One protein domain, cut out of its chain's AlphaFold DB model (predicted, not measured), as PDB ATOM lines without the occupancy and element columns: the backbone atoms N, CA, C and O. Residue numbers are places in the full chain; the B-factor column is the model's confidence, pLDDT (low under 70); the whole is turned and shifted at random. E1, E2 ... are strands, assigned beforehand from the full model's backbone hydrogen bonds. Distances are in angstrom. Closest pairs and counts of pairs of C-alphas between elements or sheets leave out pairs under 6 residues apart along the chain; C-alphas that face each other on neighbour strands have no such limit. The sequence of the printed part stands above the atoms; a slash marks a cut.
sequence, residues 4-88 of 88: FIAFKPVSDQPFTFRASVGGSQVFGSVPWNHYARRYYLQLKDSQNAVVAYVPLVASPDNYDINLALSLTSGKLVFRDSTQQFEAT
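This is residues 4 to 88 of the 88 residues of an uncharacterized protein of Pantoea sp. VH_25 (UniProt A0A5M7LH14). A small, loosely formed open barrel: the twisted sheet E2, E3, E4, E5 makes one wall, and the small sheet E1, E7, E6 makes the wall across from it. The two walls come nearest where E2 and E7 end, and on the other side the unnamed stretch 56 to 75 spans the gap from E5 to E6. The 85 printed residues hold seven named strands, E1 to E7 along the chain, and no named helix; both sheets are antiparallel, in the orders E2 - E3 - E4 - E5 and E1 - E7 - E6. The class is all strand, though only 38 residues are in named elements; the whole is compact, with a radius of gyration of the C-alphas of 12.1 A and spans of 33 by 32 by 20 A.

Start with E2, residues 15 to 21, E3, residues 24 to 30, E4, residues 38 to 44, and E5, residues 50 to 55: a meander, each strand the antiparallel neighbour of the one before. Look for N 19 and O 26 at 3.1 A, N 29 and O 42 at 2.9 A, and N 43 and O 52 at 2.8 A, within hydrogen-bond range. In the other sheet, E7, residues 84 to 87, is the inner strand between E1, residues 4 to 6, and E6, residues 76 to 79; find N 5 and O 85 at 2.9 A, and N 86 and O 77 at 2.8 A. The closest C-alphas of E2 and E7, Val 21 and Ala 87, are 5.6 A apart, while E4 and E7 are apart.

Find C-alpha 15 at (2.342, 42.791, -35.803); E2 runs 17.9 A from there. E3 spans 18.6 A, E4 19.7 A and E5 14.2 A. E1 begins at C-alpha 4, (-2.223, 29.082, -33.378), and spans 6.5 A; E6 spans 10.1 A, and E7 spans 9.8 A to C-alpha 87 at (2.900, 26.977, -36.961).

The farthest C-alphas, Gly 23 and Tyr 35, are 34.5 A apart. The printed part has no cut, and the link E5 to E6 is long. No printed residue is under 70 in pLDDT.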
ATOM      1  N   PHE A   4      -1.379  28.074 -32.743       97.44
ATOM      2  CA  PHE A   4      -2.223  29.082 -33.378       97.44
ATOM      3  C   PHE A   4      -1.889  30.469 -32.829       97.44
ATOM      4  O   PHE A   4      -1.891  30.675 -31.615       97.44
ATOM      5  N   ILE A   5      -1.604  31.422 -33.715       98.06
ATOM      6  CA  ILE A   5      -1.300  32.811 -33.356       98.06
ATOM      7  C   ILE A   5      -2.316  33.727 -34.038       98.06
ATOM      8  O   ILE A   5      -2.306  33.864 -35.258       98.06
ATOM      9  N   ALA A   6      -3.177  34.385 -33.262       97.50
ATOM     10  CA  ALA A   6      -4.158  35.320 -33.809       97.50
ATOM     11  C   ALA A   6      -3.468  36.539 -34.441       97.50
ATOM     12  O   ALA A   6      -2.694  37.229 -33.776       97.50
ATOM     13  N   PHE A   7      -3.780  36.829 -35.702       96.56
ATOM     14  CA  PHE A   7      -3.274  37.997 -36.409       96.56
ATOM     15  C   PHE A   7      -4.151  39.210 -36.096       96.56
ATOM     16  O   PHE A   7      -5.295  39.305 -36.531       96.56
ATOM     17  N   LYS A   8      -3.616  40.136 -35.298       94.06
ATOM     18  CA  LYS A   8      -4.306  41.365 -34.882       94.06
ATOM     19  C   LYS A   8      -3.408  42.574 -35.151       94.06
ATOM     20  O   LYS A   8      -2.827  43.110 -34.206       94.06
ATOM     21  N   PRO A   9      -3.200  42.953 -36.425       90.19
ATOM     22  CA  PRO A   9      -2.357  44.090 -36.752       90.19
ATOM     23  C   PRO A   9      -2.992  45.391 -36.258       90.19
ATOM     24  O   PRO A   9      -4.210  45.562 -36.284       90.19
ATOM     25  N   VAL A  10      -2.137  46.315 -35.840       88.56
ATOM     26  CA  VAL A  10      -2.496  47.698 -35.521       88.56
ATOM     27  C   VAL A  10      -1.835  48.627 -36.540       88.56
ATOM     28  O   VAL A  10      -0.904  48.232 -37.241       88.56
ATOM     29  N   SER A  11      -2.354  49.844 -36.694       79.81
ATOM     30  CA  SER A  11      -1.941  50.757 -37.769       79.81
ATOM     31  C   SER A  11      -0.585  51.431 -37.547       79.81
ATOM     32  O   SER A  11      -0.025  51.985 -38.487       79.81
ATOM     33  N   ASP A  12      -0.080  51.432 -36.318       86.12
ATOM     34  CA  ASP A  12       1.086  52.197 -35.865       86.12
ATOM     35  C   ASP A  12       2.370  51.365 -35.753       86.12
ATOM     36  O   ASP A  12       3.467  51.922 -35.782       86.12
ATOM     37  N   GLN A  13       2.260  50.038 -35.673       92.00
ATOM     38  CA  GLN A  13       3.409  49.142 -35.561       92.00
ATOM     39  C   GLN A  13       3.163  47.789 -36.243       92.00
ATOM     40  O   GLN A  13       2.037  47.284 -36.243       92.00
ATOM     41  N   PRO A  14       4.212  47.154 -36.805       95.00
ATOM     42  CA  PRO A  14       4.103  45.800 -37.331       95.00
ATOM     43  C   PRO A  14       3.610  44.820 -36.265       95.00
ATOM     44  O   PRO A  14       4.084  44.825 -35.128       95.00
ATOM     45  N   PHE A  15       2.702  43.924 -36.650       97.19
ATOM     46  CA  PHE A  15       2.342  42.791 -35.803       97.19
ATOM     47  C   PHE A  15       3.561  41.879 -35.631       97.19
ATOM     48  O   PHE A  15       4.225  41.554 -36.615       97.19
ATOM     49  N   THR A  16       3.852  41.446 -34.406       97.44
ATOM     50  CA  THR A  16       4.989  40.564 -34.123       97.44
ATOM     51  C   THR A  16       4.565  39.357 -33.301       97.44
ATOM     52  O   THR A  16       3.610  39.416 -32.528       97.44
ATOM     53  N   PHE A  17       5.268  38.242 -33.479       97.62
ATOM     54  CA  PHE A  17       5.010  37.004 -32.750       97.62
ATOM     55  C   PHE A  17       6.268  36.136 -32.648       97.62
ATOM     56  O   PHE A  17       7.278  36.376 -33.311       97.62
ATOM     57  N   ARG A  18       6.196  35.103 -31.808       97.12
ATOM     58  CA  ARG A  18       7.205  34.044 -31.707       97.12
ATOM     59  C   ARG A  18       6.535  32.704 -31.969       97.12
ATOM     60  O   ARG A  18       5.412  32.494 -31.514       97.12
ATOM     61  N   ALA A  19       7.212  31.819 -32.688       96.56
ATOM     62  CA  ALA A  19       6.715  30.477 -32.964       96.56
ATOM     63  C   ALA A  19       7.870  29.482 -33.124       96.56
ATOM     64  O   ALA A  19       9.003  29.873 -33.404       96.56
ATOM     65  N   SER A  20       7.560  28.193 -32.989       96.25
ATOM     66  CA  SER A  20       8.432  27.115 -33.451       96.25
ATOM     67  C   SER A  20       7.882  26.577 -34.766       96.25
ATOM     68  O   SER A  20       6.703  26.237 -34.831       96.25
ATOM     69  N   VAL A  21       8.715  26.531 -35.802       96.56
ATOM     70  CA  VAL A  21       8.369  25.990 -37.122       96.56
ATOM     71  C   VAL A  21       9.364  24.883 -37.431       96.56
ATOM     72  O   VAL A  21      10.563  25.146 -37.523       96.56
ATOM     73  N   GLY A  22       8.900  23.637 -37.519       93.38
ATOM     74  CA  GLY A  22       9.775  22.488 -37.779       93.38
ATOM     75  C   GLY A  22      10.895  22.305 -36.746       93.38
ATOM     76  O   GLY A  22      11.971  21.819 -37.085       93.38
ATOM     77  N   GLY A  23      10.675  22.747 -35.502       92.75
ATOM     78  CA  GLY A  23      11.666  22.735 -34.417       92.75
ATOM     79  C   GLY A  23      12.554  23.983 -34.332       92.75
ATOM     80  O   GLY A  23      13.157  24.227 -33.286       92.75
ATOM     81  N   SER A  24      12.592  24.831 -35.364       94.56
ATOM     82  CA  SER A  24      13.334  26.096 -35.345       94.56
ATOM     83  C   SER A  24      12.519  27.195 -34.666       94.56
ATOM     84  O   SER A  24      11.366  27.435 -35.020       94.56
ATOM     85  N   GLN A  25      13.110  27.880 -33.687       96.31
ATOM     86  CA  GLN A  25      12.500  29.065 -33.078       96.31
ATOM     87  C   GLN A  25      12.634  30.259 -34.022       96.31
ATOM     88  O   GLN A  25      13.738  30.573 -34.471       96.31
ATOM     89  N   VAL A  26      11.519  30.934 -34.291       97.12
ATOM     90  CA  VAL A  26      11.472  32.107 -35.163       97.12
ATOM     91  C   VAL A  26      10.782  33.293 -34.507       97.12
ATOM     92  O   VAL A  26       9.837  33.159 -33.725       97.12
ATOM     93  N   PHE A  27      11.246  34.476 -34.892       98.12
ATOM     94  CA  PHE A  27      10.684  35.772 -34.546       98.12
ATOM     95  C   PHE A  27      10.039  36.356 -35.798       98.12
ATOM     96  O   PHE A  27      10.729  36.692 -36.765       98.12
ATOM     97  N   GLY A  28       8.710  36.427 -35.792       97.62
ATOM     98  CA  GLY A  28       7.916  36.934 -36.900       97.62
ATOM     99  C   GLY A  28       7.582  38.412 -36.739       97.62
ATOM    100  O   GLY A  28       7.238  38.862 -35.647       97.62
ATOM    101  N   SER A  29       7.647  39.155 -37.839       97.75
ATOM    102  CA  SER A  29       7.150  40.526 -37.969       97.75
ATOM    103  C   SER A  29       6.351  40.655 -39.259       97.75
ATOM    104  O   SER A  29       6.753  40.116 -40.291       97.75
ATOM    105  N   VAL A  30       5.221  41.357 -39.206       97.56
ATOM    106  CA  VAL A  30       4.298  41.515 -40.332       97.56
ATOM    107  C   VAL A  30       4.126  42.999 -40.685       97.56
ATOM    108  O   VAL A  30       3.113  43.609 -40.329       97.56
ATOM    109  N   PRO A  31       5.127  43.639 -41.321       96.31
ATOM    110  CA  PRO A  31       5.030  45.038 -41.722       96.31
ATOM    111  C   PRO A  31       4.044  45.249 -42.878       96.31
ATOM    112  O   PRO A  31       3.915  44.417 -43.780       96.31
ATOM    113  N   TRP A  32       3.392  46.412 -42.882       95.12
ATOM    114  CA  TRP A  32       2.626  46.901 -44.024       95.12
ATOM    115  C   TRP A  32       3.535  47.652 -44.998       95.12
ATOM    116  O   TRP A  32       4.251  48.576 -44.612       95.12
ATOM    117  N   ASN A  33       3.485  47.294 -46.278       94.50
ATOM    118  CA  ASN A  33       4.128  48.068 -47.333       94.50
ATOM    119  C   ASN A  33       3.125  49.072 -47.926       94.50
ATOM    120  O   ASN A  33       2.153  48.675 -48.570       94.50
ATOM    121  N   HIS A  34       3.384  50.372 -47.752       91.88
ATOM    122  CA  HIS A  34       2.494  51.440 -48.226       91.88
ATOM    123  C   HIS A  34       2.416  51.554 -49.755       91.88
ATOM    124  O   HIS A  34       1.351  51.870 -50.283       91.88
ATOM    125  N   TYR A  35       3.506  51.270 -50.471       95.44
ATOM    126  CA  TYR A  35       3.543  51.354 -51.934       95.44
ATOM    127  C   TYR A  35       2.817  50.173 -52.580       95.44
ATOM    128  O   TYR A  35       1.984  50.360 -53.462       95.44
ATOM    129  N   ALA A  36       3.091  48.958 -52.101       94.88
ATOM    130  CA  ALA A  36       2.464  47.735 -52.595       94.88
ATOM    131  C   ALA A  36       1.045  47.515 -52.041       94.88
ATOM    132  O   ALA A  36       0.331  46.647 -52.540       94.88
ATOM    133  N   ARG A  37       0.650  48.272 -51.005       94.50
ATOM    134  CA  ARG A  37      -0.599  48.107 -50.247       94.50
ATOM    135  C   ARG A  37      -0.819  46.652 -49.823       94.50
ATOM    136  O   ARG A  37      -1.857  46.056 -50.109       94.50
ATOM    137  N   ARG A  38       0.199  46.061 -49.191       94.69
ATOM    138  CA  ARG A  38       0.188  44.650 -48.787       94.69
ATOM    139  C   ARG A  38       1.048  44.405 -47.552       94.69
ATOM    140  O   ARG A  38       2.101  45.024 -47.398       94.69
ATOM    141  N   TYR A  39       0.630  43.453 -46.720       96.50
ATOM    142  CA  TYR A  39       1.454  42.910 -45.644       96.50
ATOM    143  C   TYR A  39       2.547  41.979 -46.175       96.50
ATOM    144  O   TYR A  39       2.342  41.210 -47.114       96.50
ATOM    145  N   TYR A  40       3.709  42.020 -45.538       97.50
ATOM    146  CA  TYR A  40       4.798  41.069 -45.749       97.50
ATOM    147  C   TYR A  40       5.065  40.337 -44.446       97.50
ATOM    148  O   TYR A  40       4.910  40.926 -43.389       97.50
ATOM    149  N   LEU A  41       5.480  39.080 -44.514       97.81
ATOM    150  CA  LEU A  41       5.991  38.333 -43.377       97.81
ATOM    151  C   LEU A  41       7.516  38.338 -43.430       97.81
ATOM    152  O   LEU A  41       8.104  37.846 -44.392       97.81
ATOM    153  N   GLN A  42       8.147  38.828 -42.369       97.88
ATOM    154  CA  GLN A  42       9.561  38.624 -42.086       97.88
ATOM    155  C   GLN A  42       9.707  37.617 -40.948       97.88
ATOM    156  O   GLN A  42       9.122  37.802 -39.883       97.88
ATOM    157  N   LEU A  43      10.528  36.592 -41.154       97.94
ATOM    158  CA  LEU A  43      10.959  35.658 -40.120       97.94
ATOM    159  C   LEU A  43      12.453  35.815 -39.883       97.94
ATOM    160  O   LEU A  43      13.243  35.841 -40.833       97.94
ATOM    161  N   LYS A  44      12.831  35.861 -38.611       97.75
ATOM    162  CA  LYS A  44      14.223  35.803 -38.176       97.75
ATOM    163  C   LYS A  44      14.459  34.643 -37.227       97.75
ATOM    164  O   LYS A  44      13.556  34.278 -36.479       97.75
ATOM    165  N   ASP A  45      15.660  34.089 -37.248       95.44
ATOM    166  CA  ASP A  45      16.090  33.078 -36.282       95.44
ATOM    167  C   ASP A  45      16.600  33.703 -34.968       95.44
ATOM    168  O   ASP A  45      16.571  34.921 -34.763       95.44
ATOM    169  N   SER A  46      17.079  32.856 -34.055       93.25
ATOM    170  CA  SER A  46      17.696  33.266 -32.785       93.25
ATOM    171  C   SER A  46      18.979  34.085 -32.932       93.25
ATOM    172  O   SER A  46      19.370  34.777 -31.995       93.25
ATOM    173  N   GLN A  47      19.625  34.029 -34.092       95.44
ATOM    174  CA  GLN A  47      20.827  34.774 -34.445       95.44
ATOM    175  C   GLN A  47      20.477  36.087 -35.164       95.44
ATOM    176  O   GLN A  47      21.377  36.805 -35.600       95.44
ATOM    177  N   ASN A  48      19.183  36.432 -35.252       94.00
ATOM    178  CA  ASN A  48      18.652  37.615 -35.931       94.00
ATOM    179  C   ASN A  48      18.898  37.611 -37.456       94.00
ATOM    180  O   ASN A  48      18.750  38.653 -38.104       94.00
ATOM    181  N   ALA A  49      19.231  36.458 -38.045       96.12
ATOM    182  CA  ALA A  49      19.337  36.292 -39.488       96.12
ATOM    183  C   ALA A  49      17.941  36.132 -40.103       96.12
ATOM    184  O   ALA A  49      17.063  35.482 -39.537       96.12
ATOM    185  N   VAL A  50      17.714  36.751 -41.266       96.50
ATOM    186  CA  VAL A  50      16.434  36.653 -41.980       96.50
ATOM    187  C   VAL A  50      16.354  35.296 -42.668       96.50
ATOM    188  O   VAL A  50      17.111  35.029 -43.598       96.50
ATOM    189  N   VAL A  51      15.409  34.462 -42.237       95.75
ATOM    190  CA  VAL A  51      15.189  33.125 -42.813       95.75
ATOM    191  C   VAL A  51      14.065  33.119 -43.843       95.75
ATOM    192  O   VAL A  51      14.068  32.288 -44.747       95.75
ATOM    193  N   ALA A  52      13.123  34.059 -43.755       95.75
ATOM    194  CA  ALA A  52      12.113  34.281 -44.783       95.75
ATOM    195  C   ALA A  52      11.717  35.758 -44.826       95.75
ATOM    196  O   ALA A  52      11.570  36.401 -43.785       95.75
ATOM    197  N   TYR A  53      11.514  36.289 -46.031       96.81
ATOM    198  CA  TYR A  53      10.865  37.580 -46.221       96.81
ATOM    199  C   TYR A  53      10.004  37.542 -47.479       96.81
ATOM    200  O   TYR A  53      10.511  37.608 -48.598       96.81
ATOM    201  N   VAL A  54       8.701  37.359 -47.291       96.94
ATOM    202  CA  VAL A  54       7.749  37.054 -48.368       96.94
ATOM    203  C   VAL A  54       6.478  37.889 -48.217       96.94
ATOM    204  O   VAL A  54       6.173  38.333 -47.108       96.94
ATOM    205  N   PRO A  55       5.705  38.128 -49.289       97.19
ATOM    206  CA  PRO A  55       4.360  38.678 -49.152       97.19
ATOM    207  C   PRO A  55       3.513  37.791 -48.233       97.19
ATOM    208  O   PRO A  55       3.598  36.565 -48.312       97.19
ATOM    209  N   LEU A  56       2.679  38.391 -47.385       97.12
ATOM    210  CA  LEU A  56       1.716  37.634 -46.594       97.12
ATOM    211  C   LEU A  56       0.602  37.151 -47.526       97.12
ATOM    212  O   LEU A  56      -0.219  37.944 -47.988       97.12
ATOM    213  N   VAL A  57       0.613  35.858 -47.833       97.19
ATOM    214  CA  VAL A  57      -0.378  35.212 -48.694       97.19
ATOM    215  C   VAL A  57      -1.254  34.311 -47.838       97.19
ATOM    216  O   VAL A  57      -0.752  33.473 -47.089       97.19
ATOM    217  N   ALA A  58      -2.566  34.496 -47.956       96.69
ATOM    218  CA  ALA A  58      -3.543  33.658 -47.288       96.69
ATOM    219  C   ALA A  58      -3.645  32.288 -47.956       96.69
ATOM    220  O   ALA A  58      -3.734  32.173 -49.178       96.69
ATOM    221  N   SER A  59      -3.662  31.256 -47.127       97.62
ATOM    222  CA  SER A  59      -3.928  29.879 -47.517       97.62
ATOM    223  C   SER A  59      -5.436  29.614 -47.493       97.62
ATOM    224  O   SER A  59      -6.068  29.911 -46.474       97.62
ATOM    225  N   PRO A  60      -6.027  29.058 -48.568       95.94
ATOM    226  CA  PRO A  60      -7.393  28.530 -48.541       95.94
ATOM    227  C   PRO A  60      -7.557  27.453 -47.460       95.94
ATOM    228  O   PRO A  60      -6.591  26.769 -47.140       95.94
ATOM    229  N   ASP A  61      -8.758  27.234 -46.921       92.44
ATOM    230  CA  ASP A  61      -8.971  26.287 -45.802       92.44
ATOM    231  C   ASP A  61      -8.528  24.845 -46.103       92.44
ATOM    232  O   ASP A  61      -8.174  24.090 -45.202       92.44
ATOM    233  N   ASN A  62      -8.517  24.460 -47.378       94.38
ATOM    234  CA  ASN A  62      -8.160  23.127 -47.855       94.38
ATOM    235  C   ASN A  62      -6.782  23.053 -48.536       94.38
ATOM    236  O   ASN A  62      -6.448  22.007 -49.097       94.38
ATOM    237  N   TYR A  63      -5.998  24.133 -48.536       96.06
ATOM    238  CA  TYR A  63      -4.689  24.155 -49.184       96.06
ATOM    239  C   TYR A  63      -3.693  25.040 -48.440       96.06
ATOM    240  O   TYR A  63      -3.948  26.219 -48.213       96.06
ATOM    241  N   ASP A  64      -2.521  24.491 -48.132       96.31
ATOM    242  CA  ASP A  64      -1.502  25.190 -47.356       96.31
ATOM    243  C   ASP A  64      -0.450  25.834 -48.257       96.31
ATOM    244  O   ASP A  64       0.278  25.162 -48.989       96.31
ATOM    245  N   ILE A  65      -0.316  27.151 -48.139       97.19
ATOM    246  CA  ILE A  65       0.790  27.917 -48.708       97.19
ATOM    247  C   ILE A  65       1.793  28.147 -47.581       97.19
ATOM    248  O   ILE A  65       1.582  28.980 -46.700       97.19
ATOM    249  N   ASN A  66       2.887  27.383 -47.593       96.62
ATOM    250  CA  ASN A  66       3.930  27.521 -46.582       96.62
ATOM    251  C   ASN A  66       4.708  28.833 -46.785       96.62
ATOM    252  O   ASN A  66       5.392  29.015 -47.791       96.62
ATOM    253  N   LEU A  67       4.632  29.726 -45.801       97.31
ATOM    254  CA  LEU A  67       5.340  31.007 -45.776       97.31
ATOM    255  C   LEU A  67       6.775  30.882 -45.237       97.31
ATOM    256  O   LEU A  67       7.576  31.800 -45.403       97.31
ATOM    257  N   ALA A  68       7.119  29.751 -44.613       96.12
ATOM    258  CA  ALA A  68       8.442  29.446 -44.070       96.12
ATOM    259  C   ALA A  68       9.186  28.422 -44.946       96.12
ATOM    260  O   ALA A  68       9.624  27.380 -44.468       96.12
ATOM    261  N   LEU A  69       9.325  28.713 -46.245       89.69
ATOM    262  CA  LEU A  69       9.901  27.793 -47.242       89.69
ATOM    263  C   LEU A  69      11.313  27.282 -46.905       89.69
ATOM    264  O   LEU A  69      11.680  26.181 -47.304       89.69
ATOM    265  N   SER A  70      12.102  28.072 -46.177       91.56
ATOM    266  CA  SER A  70      13.447  27.706 -45.719       91.56
ATOM    267  C   SER A  70      13.454  26.733 -44.533       91.56
ATOM    268  O   SER A  70      14.488  26.134 -44.249       91.56
ATOM    269  N   LEU A  71      12.318  26.547 -43.856       91.81
ATOM    270  CA  LEU A  71      12.154  25.684 -42.684       91.81
ATOM    271  C   LEU A  71      11.368  24.427 -43.074       91.81
ATOM    272  O   LEU A  71      10.218  24.243 -42.688       91.81
ATOM    273  N   THR A  72      11.996  23.560 -43.870       85.50
ATOM    274  CA  THR A  72      11.340  22.419 -44.540       85.50
ATOM    275  C   THR A  72      10.814  21.334 -43.601       85.50
ATOM    276  O   THR A  72       9.922  20.582 -43.984       85.50
ATOM    277  N   SER A  73      11.325  21.261 -42.369       92.31
ATOM    278  CA  SER A  73      10.837  20.339 -41.333       92.31
ATOM    279  C   SER A  73       9.455  20.715 -40.785       92.31
ATOM    280  O   SER A  73       8.885  19.955 -40.006       92.31
ATOM    281  N   GLY A  74       8.929  21.886 -41.152       94.81
ATOM    282  CA  GLY A  74       7.657  22.403 -40.674       94.81
ATOM    283  C   GLY A  74       6.977  23.324 -41.676       94.81
ATOM    284  O   GLY A  74       7.360  23.433 -42.844       94.81
ATOM    285  N   LYS A  75       5.928  23.997 -41.215       96.69
ATOM    286  CA  LYS A  75       5.216  24.996 -42.015       96.69
ATOM    287  C   LYS A  75       4.701  26.121 -41.144       96.69
ATOM    288  O   LYS A  75       4.327  25.926 -39.988       96.69
ATOM    289  N   LEU A  76       4.667  27.300 -41.748       97.94
ATOM    290  CA  LEU A  76       3.966  28.452 -41.221       97.94
ATOM    291  C   LEU A  76       2.929  28.881 -42.249       97.94
ATOM    292  O   LEU A  76       3.275  29.236 -43.374       97.94
ATOM    293  N   VAL A  77       1.667  28.838 -41.856       98.00
ATOM    294  CA  VAL A  77       0.520  29.101 -42.725       98.00
ATOM    295  C   VAL A  77      -0.253  30.286 -42.168       98.00
ATOM    296  O   VAL A  77      -0.386  30.403 -40.957       98.00
ATOM    297  N   PHE A  78      -0.762  31.168 -43.030       98.31
ATOM    298  CA  PHE A  78      -1.707  32.219 -42.642       98.31
ATOM    299  C   PHE A  78      -3.096  31.894 -43.199       98.31
ATOM    300  O   PHE A  78      -3.234  31.702 -44.406       98.31
ATOM    301  N   ARG A  79      -4.117  31.846 -42.340       97.62
ATOM    302  CA  ARG A  79      -5.524  31.653 -42.717       97.62
ATOM    303  C   ARG A  79      -6.275  32.970 -42.615       97.62
ATOM    304  O   ARG A  79      -6.358  33.548 -41.532       97.62
ATOM    305  N   ASP A  80      -6.870  33.399 -43.722       93.50
ATOM    306  CA  ASP A  80      -7.718  34.597 -43.746       93.50
ATOM    307  C   ASP A  80      -9.104  34.334 -43.132       93.50
ATOM    308  O   ASP A  80      -9.639  35.190 -42.429       93.50
ATOM    309  N   SER A  81      -9.633  33.114 -43.300       95.38
ATOM    310  CA  SER A  81     -10.927  32.664 -42.756       95.38
ATOM    311  C   SER A  81     -11.017  32.781 -41.231       95.38
ATOM    312  O   SER A  81     -12.076  33.089 -40.687       95.38
ATOM    313  N   THR A  82      -9.896  32.581 -40.540       96.50
ATOM    314  CA  THR A  82      -9.798  32.638 -39.074       96.50
ATOM    315  C   THR A  82      -8.872  33.746 -38.572       96.50
ATOM    316  O   THR A  82      -8.680  33.866 -37.365       96.50
ATOM    317  N   GLN A  83      -8.269  34.536 -39.471       96.12
ATOM    318  CA  GLN A  83      -7.275  35.569 -39.150       96.12
ATOM    319  C   GLN A  83      -6.176  35.058 -38.200       96.12
ATOM    320  O   GLN A  83      -5.917  35.641 -37.143       96.12
ATOM    321  N   GLN A  84      -5.532  33.938 -38.541       97.44
ATOM    322  CA  GLN A  84      -4.513  33.327 -37.678       97.44
ATOM    323  C   GLN A  84      -3.331  32.757 -38.457       97.44
ATOM    324  O   GLN A  84      -3.471  32.307 -39.594       97.44
ATOM    325  N   PHE A  85      -2.172  32.731 -37.807       98.19
ATOM    326  CA  PHE A  85      -1.055  31.894 -38.217       98.19
ATOM    327  C   PHE A  85      -1.151  30.512 -37.574       98.19
ATOM    328  O   PHE A  85      -1.511  30.385 -36.403       98.19
ATOM    329  N   GLU A  86      -0.762  29.497 -38.330       97.94
ATOM    330  CA  GLU A  86      -0.640  28.107 -37.905       97.94
ATOM    331  C   GLU A  86       0.825  27.699 -38.072       97.94
ATOM    332  O   GLU A  86       1.345  27.691 -39.190       97.94
ATOM    333  N   ALA A  87       1.503  27.401 -36.966       97.56
ATOM    334  CA  ALA A  87       2.900  26.977 -36.961       97.56
ATOM    335  C   ALA A  87       3.007  25.511 -36.532       97.56
ATOM    336  O   ALA A  87       2.482  25.135 -35.479       97.56
ATOM    337  N   THR A  88       3.688  24.698 -37.337       95.69
ATOM    338  CA  THR A  88       4.000  23.287 -37.046       95.69
ATOM    339  C   THR A  88       5.468  23.000 -37.266       95.69
ATOM    340  O   THR A  88       6.012  23.525 -38.267       95.69
TER     341      THR A  88